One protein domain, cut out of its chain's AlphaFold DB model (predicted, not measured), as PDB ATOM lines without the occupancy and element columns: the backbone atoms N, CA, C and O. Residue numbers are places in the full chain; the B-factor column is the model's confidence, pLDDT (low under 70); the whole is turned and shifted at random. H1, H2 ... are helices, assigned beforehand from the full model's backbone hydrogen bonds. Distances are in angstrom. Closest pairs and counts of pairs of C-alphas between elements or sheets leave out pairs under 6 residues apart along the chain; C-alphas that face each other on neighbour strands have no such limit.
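This is residues 404 to 460 of the 579 residues of the protein "Pseudouridine synthase" of Ectocarpus siliculosus (UniProt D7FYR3). Three short helices follow one another in a flat zigzag: H1 and H2 lie side by side as a helical hairpin, and H3, set off from them beyond a seven-residue link, is near the end of H2 only. Residues 404 to 413 before H1 and 453 to 460 after H3 form the unnamed ends. The printed part has 57 residues, with the named helices in the order H1, H2, H3 and no named strand; the class is all helix. It is only just compact, close to loose, with a radius of gyration of the C-alphas of 12.2 A, and flat, spanning 30 by 25 by 13 A.

Start at H1, residues 414 to 423, and go on to H2, residues 426 to 434. These two touch and form a hairpin, at a shallow tilt of 12 degrees, opposite ways; look at their closest C-alphas, those of Val 417 and Ala 429, 5.2 A apart. Next comes H3, residues 442 to 452, close to H2 but not clearly touching it. Their closest C-alphas, those of Met 434 and Lys 448, are 5.4 A apart, and the two helices run opposite ways at a shallow tilt of 32 degrees. H1 and H3 are apart. In H1, H2 and H3 every O i to N i+4 pair is within hydrogen-bond range.

Find C-alpha 414 at (-12.212, 108.171, 173.772); from there H1 runs 14.3 A to C-alpha 423. H2 begins at C-alpha 426, at (-22.928, 112.611, 165.806), and covers 12.2 A to C-alpha 434. H3, the longest, covers 15.8 A from C-alpha 442 to C-alpha 452 at (-30.373, 100.490, 172.893).

The two C-alphas farthest apart, those of Glu 404 and Asp 456, are 34.7 A apart. The printed part has no cut; the link from H1 to H2 is tight and that from H2 to H3 is short. The mean pLDDT of the printed part is 74.2, and you will find values under 70 at residue 405, residues 408 to 413 and residues 454 to 460.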
ATOM      1  N   GLU A 404      -1.778 105.699 179.084       73.06
ATOM      2  CA  GLU A 404      -3.028 104.965 178.797       73.06
ATOM      3  C   GLU A 404      -4.280 105.667 179.345       73.06
ATOM      4  O   GLU A 404      -5.305 105.743 178.674       73.06
ATOM      5  N   GLN A 405      -4.173 106.299 180.521       68.88
ATOM      6  CA  GLN A 405      -5.254 107.069 181.143       68.88
ATOM      7  C   GLN A 405      -5.849 108.161 180.233       68.88
ATOM      8  O   GLN A 405      -6.995 108.557 180.438       68.88
ATOM      9  N   ARG A 406      -5.103 108.668 179.242       74.94
ATOM     10  CA  ARG A 406      -5.598 109.685 178.303       74.94
ATOM     11  C   ARG A 406      -6.582 109.110 177.285       74.94
ATOM     12  O   ARG A 406      -7.525 109.795 176.904       74.94
ATOM     13  N   PHE A 407      -6.380 107.856 176.904       73.94
ATOM     14  CA  PHE A 407      -7.271 107.099 176.027       73.94
ATOM     15  C   PHE A 407      -8.416 106.459 176.822       73.94
ATOM     16  O   PHE A 407      -9.438 106.095 176.259       73.94
ATOM     17  N   GLY A 408      -8.279 106.452 178.150       65.62
ATOM     18  CA  GLY A 408      -9.260 105.989 179.116       65.62
ATOM     19  C   GLY A 408      -8.958 104.562 179.584       65.62
ATOM     20  O   GLY A 408      -7.941 103.975 179.222       65.62
ATOM     21  N   ARG A 409      -9.760 104.039 180.513       58.25
ATOM     22  CA  ARG A 409      -9.441 102.796 181.227       58.25
ATOM     23  C   ARG A 409     -10.139 101.605 180.575       58.25
ATOM     24  O   ARG A 409     -11.315 101.698 180.251       58.25
ATOM     25  N   ASP A 410      -9.425 100.489 180.442       55.06
ATOM     26  CA  ASP A 410      -9.985  99.176 180.089       55.06
ATOM     27  C   ASP A 410     -10.753  99.112 178.748       55.06
ATOM     28  O   ASP A 410     -11.585  98.229 178.577       55.06
ATOM     29  N   GLY A 411     -10.464 100.003 177.786       52.66
ATOM     30  CA  GLY A 411     -11.092  99.990 176.453       52.66
ATOM     31  C   GLY A 411     -12.182 101.044 176.217       52.66
ATOM     32  O   GLY A 411     -12.888 100.984 175.206       52.66
ATOM     33  N   THR A 412     -12.324 102.037 177.106       56.84
ATOM     34  CA  THR A 412     -13.131 103.232 176.809       56.84
ATOM     35  C   THR A 412     -12.576 103.921 175.573       56.84
ATOM     36  O   THR A 412     -11.383 104.193 175.491       56.84
ATOM     37  N   ASN A 413     -13.439 104.208 174.610       68.06
ATOM     38  CA  ASN A 413     -13.013 104.491 173.249       68.06
ATOM     39  C   ASN A 413     -12.937 105.978 172.960       68.06
ATOM     40  O   ASN A 413     -13.511 106.463 171.991       68.06
ATOM     41  N   ASN A 414     -12.278 106.714 173.857       79.44
ATOM     42  CA  ASN A 414     -12.212 108.171 173.772       79.44
ATOM     43  C   ASN A 414     -11.656 108.626 172.423       79.44
ATOM     44  O   ASN A 414     -12.046 109.679 171.928       79.44
ATOM     45  N   LEU A 415     -10.761 107.826 171.844       80.75
ATOM     46  CA  LEU A 415     -10.223 108.106 170.532       80.75
ATOM     47  C   LEU A 415     -11.257 107.906 169.426       80.75
ATOM     48  O   LEU A 415     -11.487 108.849 168.685       80.75
ATOM     49  N   ASP A 416     -11.908 106.747 169.341       81.62
ATOM     50  CA  ASP A 416     -12.912 106.507 168.298       81.62
ATOM     51  C   ASP A 416     -14.081 107.487 168.418       81.62
ATOM     52  O   ASP A 416     -14.577 107.978 167.416       81.62
ATOM     53  N   VAL A 417     -14.489 107.835 169.644       86.19
ATOM     54  CA  VAL A 417     -15.461 108.914 169.867       86.19
ATOM     55  C   VAL A 417     -14.917 110.231 169.317       86.19
ATOM     56  O   VAL A 417     -15.635 110.925 168.610       86.19
ATOM     57  N   GLY A 418     -13.659 110.572 169.603       87.12
ATOM     58  CA  GLY A 418     -13.003 111.760 169.058       87.12
ATOM     59  C   GLY A 418     -12.983 111.787 167.528       87.12
ATOM     60  O   GLY A 418     -13.329 112.811 166.951       87.12
ATOM     61  N   LEU A 419     -12.649 110.670 166.877       86.25
ATOM     62  CA  LEU A 419     -12.645 110.546 165.416       86.25
ATOM     63  C   LEU A 419     -14.049 110.745 164.834       86.25
ATOM     64  O   LEU A 419     -14.226 111.596 163.970       86.25
ATOM     65  N   LEU A 420     -15.067 110.082 165.390       85.50
ATOM     66  CA  LEU A 420     -16.461 110.249 164.955       85.50
ATOM     67  C   LEU A 420     -16.958 111.695 165.128       85.50
ATOM     68  O   LEU A 420     -17.710 112.204 164.298       85.50
ATOM     69  N   LEU A 421     -16.524 112.384 166.192       87.81
ATOM     70  CA  LEU A 421     -16.841 113.801 166.406       87.81
ATOM     71  C   LEU A 421     -16.154 114.712 165.377       87.81
ATOM     72  O   LEU A 421     -16.766 115.692 164.959       87.81
ATOM     73  N   LEU A 422     -14.917 114.399 164.974       85.44
ATOM     74  CA  LEU A 422     -14.177 115.134 163.939       85.44
ATOM     75  C   LEU A 422     -14.720 114.873 162.529       85.44
ATOM     76  O   LEU A 422     -14.662 115.755 161.678       85.44
ATOM     77  N   GLU A 423     -15.266 113.686 162.280       84.81
ATOM     78  CA  GLU A 423     -15.971 113.356 161.036       84.81
ATOM     79  C   GLU A 423     -17.378 113.980 160.979       84.81
ATOM     80  O   GLU A 423     -17.987 114.076 159.911       84.81
ATOM     81  N   GLY A 424     -17.910 114.426 162.122       84.25
ATOM     82  CA  GLY A 424     -19.267 114.954 162.248       84.25
ATOM     83  C   GLY A 424     -20.359 113.878 162.286       84.25
ATOM     84  O   GLY A 424     -21.539 114.208 162.134       84.25
ATOM     85  N   ASP A 425     -20.004 112.610 162.518       83.88
ATOM     86  CA  ASP A 425     -20.953 111.510 162.713       83.88
ATOM     87  C   ASP A 425     -21.469 111.492 164.163       83.88
ATOM     88  O   ASP A 425     -21.115 110.659 165.004       83.88
ATOM     89  N   TRP A 426     -22.322 112.472 164.478       85.88
ATOM     90  CA  TRP A 426     -22.928 112.611 165.806       85.88
ATOM     91  C   TRP A 426     -23.705 111.366 166.254       85.88
ATOM     92  O   TRP A 426     -23.560 110.983 167.418       85.88
ATOM     93  N   PRO A 427     -24.531 110.721 165.398       82.19
ATOM     94  CA  PRO A 427     -25.230 109.499 165.778       82.19
ATOM     95  C   PRO A 427     -24.275 108.379 166.198       82.19
ATOM     96  O   PRO A 427     -24.461 107.818 167.278       82.19
ATOM     97  N   ALA A 428     -23.232 108.101 165.410       81.88
ATOM     98  CA  ALA A 428     -22.265 107.065 165.752       81.88
ATOM     99  C   ALA A 428     -21.457 107.426 167.005       81.88
ATOM    100  O   ALA A 428     -21.200 106.553 167.838       81.88
ATOM    101  N   ALA A 429     -21.099 108.701 167.195       83.94
ATOM    102  CA  ALA A 429     -20.418 109.159 168.404       83.94
ATOM    103  C   ALA A 429     -21.272 108.922 169.663       83.94
ATOM    104  O   ALA A 429     -20.772 108.406 170.666       83.94
ATOM    105  N   ILE A 430     -22.572 109.242 169.606       85.19
ATOM    106  CA  ILE A 430     -23.520 108.993 170.705       85.19
ATOM    107  C   ILE A 430     -23.646 107.495 170.967       85.19
ATOM    108  O   ILE A 430     -23.483 107.063 172.109       85.19
ATOM    109  N   ASP A 431     -23.878 106.695 169.925       83.81
ATOM    110  CA  ASP A 431     -23.984 105.244 170.062       83.81
ATOM    111  C   ASP A 431     -22.691 104.660 170.659       83.81
ATOM    112  O   ASP A 431     -22.737 103.763 171.503       83.81
ATOM    113  N   ARG A 432     -21.519 105.214 170.312       83.38
ATOM    114  CA  ARG A 432     -20.238 104.747 170.848       83.38
ATOM    115  C   ARG A 432     -20.019 105.101 172.314       83.38
ATOM    116  O   ARG A 432     -19.441 104.280 173.034       83.38
ATOM    117  N   ILE A 433     -20.467 106.278 172.750       84.81
ATOM    118  CA  ILE A 433     -20.462 106.701 174.161       84.81
ATOM    119  C   ILE A 433     -21.417 105.824 174.979       84.81
ATOM    120  O   ILE A 433     -21.084 105.399 176.090       84.81
ATOM    121  N   MET A 434     -22.594 105.542 174.420       84.00
ATOM    122  CA  MET A 434     -23.643 104.781 175.089       84.00
ATOM    123  C   MET A 434     -23.410 103.271 175.052       84.00
ATOM    124  O   MET A 434     -24.075 102.553 175.788       84.00
ATOM    125  N   ALA A 435     -22.458 102.771 174.260       82.31
ATOM    126  CA  ALA A 435     -22.095 101.359 174.242       82.31
ATOM    127  C   ALA A 435     -21.740 100.856 175.665       82.31
ATOM    128  O   ALA A 435     -20.885 101.466 176.332       82.31
ATOM    129  N   PRO A 436     -22.374  99.764 176.145       76.62
ATOM    130  CA  PRO A 436     -22.033  99.149 177.424       76.62
ATOM    131  C   PRO A 436     -20.555  98.772 177.487       76.62
ATOM    132  O   PRO A 436     -19.982  98.276 176.513       76.62
ATOM    133  N   HIS A 437     -19.932  99.005 178.639       77.31
ATOM    134  CA  HIS A 437     -18.518  98.749 178.855       77.31
ATOM    135  C   HIS A 437     -18.302  97.867 180.094       77.31
ATOM    136  O   HIS A 437     -18.948  98.092 181.115       77.31
ATOM    137  N   PRO A 438     -17.356  96.905 180.084       73.69
ATOM    138  CA  PRO A 438     -17.113  96.026 181.236       73.69
ATOM    139  C   PRO A 438     -16.737  96.754 182.536       73.69
ATOM    140  O   PRO A 438     -16.901  96.205 183.622       73.69
ATOM    141  N   ALA A 439     -16.207  97.974 182.425       71.44
ATOM    142  CA  ALA A 439     -15.856  98.819 183.568       71.44
ATOM    143  C   ALA A 439     -17.010  99.709 184.072       71.44
ATOM    144  O   ALA A 439     -16.815 100.451 185.038       71.44
ATOM    145  N   ASP A 440     -18.178  99.679 183.423       74.06
ATOM    146  CA  ASP A 440     -19.344 100.439 183.866       74.06
ATOM    147  C   ASP A 440     -19.862  99.893 185.206       74.06
ATOM    148  O   ASP A 440     -19.779  98.699 185.510       74.06
ATOM    149  N   SER A 441     -20.400 100.783 186.045       76.81
ATOM    150  CA  SER A 441     -21.142 100.342 187.226       76.81
ATOM    151  C   SER A 441     -22.437  99.661 186.782       76.81
ATOM    152  O   SER A 441     -22.978 100.008 185.738       76.81
ATOM    153  N   ALA A 442     -22.981  98.748 187.593       76.44
ATOM    154  CA  ALA A 442     -24.227  98.042 187.263       76.44
ATOM    155  C   ALA A 442     -25.354  98.996 186.829       76.44
ATOM    156  O   ALA A 442     -26.070  98.740 185.868       76.44
ATOM    157  N   MET A 443     -25.434 100.136 187.507       75.50
ATOM    158  CA  MET A 443     -26.414 101.178 187.253       75.50
ATOM    159  C   MET A 443     -26.163 101.918 185.920       75.50
ATOM    160  O   MET A 443     -27.101 102.172 185.170       75.50
ATOM    161  N   VAL A 444     -24.903 102.197 185.562       76.81
ATOM    162  CA  VAL A 444     -24.549 102.769 184.245       76.81
ATOM    163  C   VAL A 444     -24.777 101.758 183.120       76.81
ATOM    164  O   VAL A 444     -25.289 102.137 182.069       76.81
ATOM    165  N   SER A 445     -24.442 100.483 183.335       80.44
ATOM    166  CA  SER A 445     -24.691  99.414 182.366       80.44
ATOM    167  C   SER A 445     -26.179  99.281 182.056       80.44
ATOM    168  O   SER A 445     -26.554  99.303 180.890       80.44
ATOM    169  N   GLU A 446     -27.032  99.250 183.084       79.50
ATOM    170  CA  GLU A 446     -28.489  99.180 182.923       79.50
ATOM    171  C   GLU A 446     -29.039 100.383 182.137       79.50
ATOM    172  O   GLU A 446     -29.846 100.223 181.220       79.50
ATOM    173  N   ALA A 447     -28.560 101.595 182.439       77.31
ATOM    174  CA  ALA A 447     -28.949 102.806 181.716       77.31
ATOM    175  C   ALA A 447     -28.553 102.760 180.228       77.31
ATOM    176  O   ALA A 447     -29.320 103.191 179.363       77.31
ATOM    177  N   LYS A 448     -27.362 102.238 179.926       84.06
ATOM    178  CA  LYS A 448     -26.854 102.077 178.559       84.06
ATOM    179  C   LYS A 448     -27.588 100.987 177.782       84.06
ATOM    180  O   LYS A 448     -27.887 101.176 176.609       84.06
ATOM    181  N   GLU A 449     -27.924  99.872 178.422       83.06
ATOM    182  CA  GLU A 449     -28.740  98.814 177.817       83.06
ATOM    183  C   GLU A 449     -30.150  99.323 177.485       83.06
ATOM    184  O   GLU A 449     -30.623  99.158 176.359       83.06
ATOM    185  N   ALA A 450     -30.783 100.048 178.414       79.31
ATOM    186  CA  ALA A 450     -32.097 100.651 178.195       79.31
ATOM    187  C   ALA A 450     -32.126 101.615 176.994       79.31
ATOM    188  O   ALA A 450     -33.127 101.658 176.275       79.31
ATOM    189  N   PHE A 451     -31.027 102.341 176.749       79.62
ATOM    190  CA  PHE A 451     -30.882 103.215 175.584       79.62
ATOM    191  C   PHE A 451     -30.980 102.449 174.252       79.62
ATOM    192  O   PHE A 451     -31.686 102.891 173.345       79.62
ATOM    193  N   PHE A 452     -30.328 101.288 174.127       80.19
ATOM    194  CA  PHE A 452     -30.373 100.490 172.893       80.19
ATOM    195  C   PHE A 452     -31.702  99.749 172.698       80.19
ATOM    196  O   PHE A 452     -32.158  99.584 171.564       80.19
ATOM    197  N   ASP A 453     -32.371  99.388 173.794       75.00
ATOM    198  CA  ASP A 453     -33.696  98.755 173.773       75.00
ATOM    199  C   ASP A 453     -34.829  99.705 173.339       75.00
ATOM    200  O   ASP A 453     -35.975  99.275 173.203       75.00
ATOM    201  N   GLY A 454     -34.541 100.996 173.137       65.19
ATOM    202  CA  GLY A 454     -35.543 101.998 172.766       65.19
ATOM    203  C   GLY A 454     -36.496 102.365 173.908       65.19
ATOM    204  O   GLY A 454     -37.582 102.884 173.651       65.19
ATOM    205  N   ARG A 455     -36.113 102.093 175.165       52.41
ATOM    206  CA  ARG A 455     -36.866 102.521 176.352       52.41
ATOM    207  C   ARG A 455     -36.592 104.005 176.618       52.41
ATOM    208  O   ARG A 455     -35.458 104.459 176.506       52.41
ATOM    209  N   ASP A 456     -37.651 104.751 176.929       49.66
ATOM    210  CA  ASP A 456     -37.637 106.215 177.021       49.66
ATOM    211  C   ASP A 456     -36.529 106.758 177.952       49.66
ATOM    212  O   ASP A 456     -36.325 106.293 179.079       49.66
ATOM    213  N   TYR A 457     -35.827 107.781 177.463       45.12
ATOM    214  CA  TYR A 457     -34.660 108.424 178.076       45.12
ATOM    215  C   TYR A 457     -34.953 109.055 179.447       45.12
ATOM    216  O   TYR A 457     -34.036 109.238 180.251       45.12
ATOM    217  N   GLY A 458     -36.219 109.376 179.737       42.97
ATOM    218  CA  GLY A 458     -36.635 109.992 181.001       42.97
ATOM    219  C   GLY A 458     -36.425 109.111 182.242       42.97
ATOM    220  O   GLY A 458     -36.377 109.631 183.358       42.97
ATOM    221  N   TYR A 459     -36.262 107.792 182.072       36.50
ATOM    222  CA  TYR A 459     -36.116 106.855 183.193       36.50
ATOM    223  C   TYR A 459     -34.651 106.621 183.609       36.50
ATOM    224  O   TYR A 459     -34.383 106.371 184.784       36.50
ATOM    225  N   SER A 460     -33.680 106.761 182.695       42.19
ATOM    226  CA  SER A 460     -32.268 106.441 182.986       42.19
ATOM    227  C   SER A 460     -31.528 107.536 183.770       42.19
ATOM    228  O   SER A 460     -30.584 107.241 184.505       42.19
TER     229      SER A 460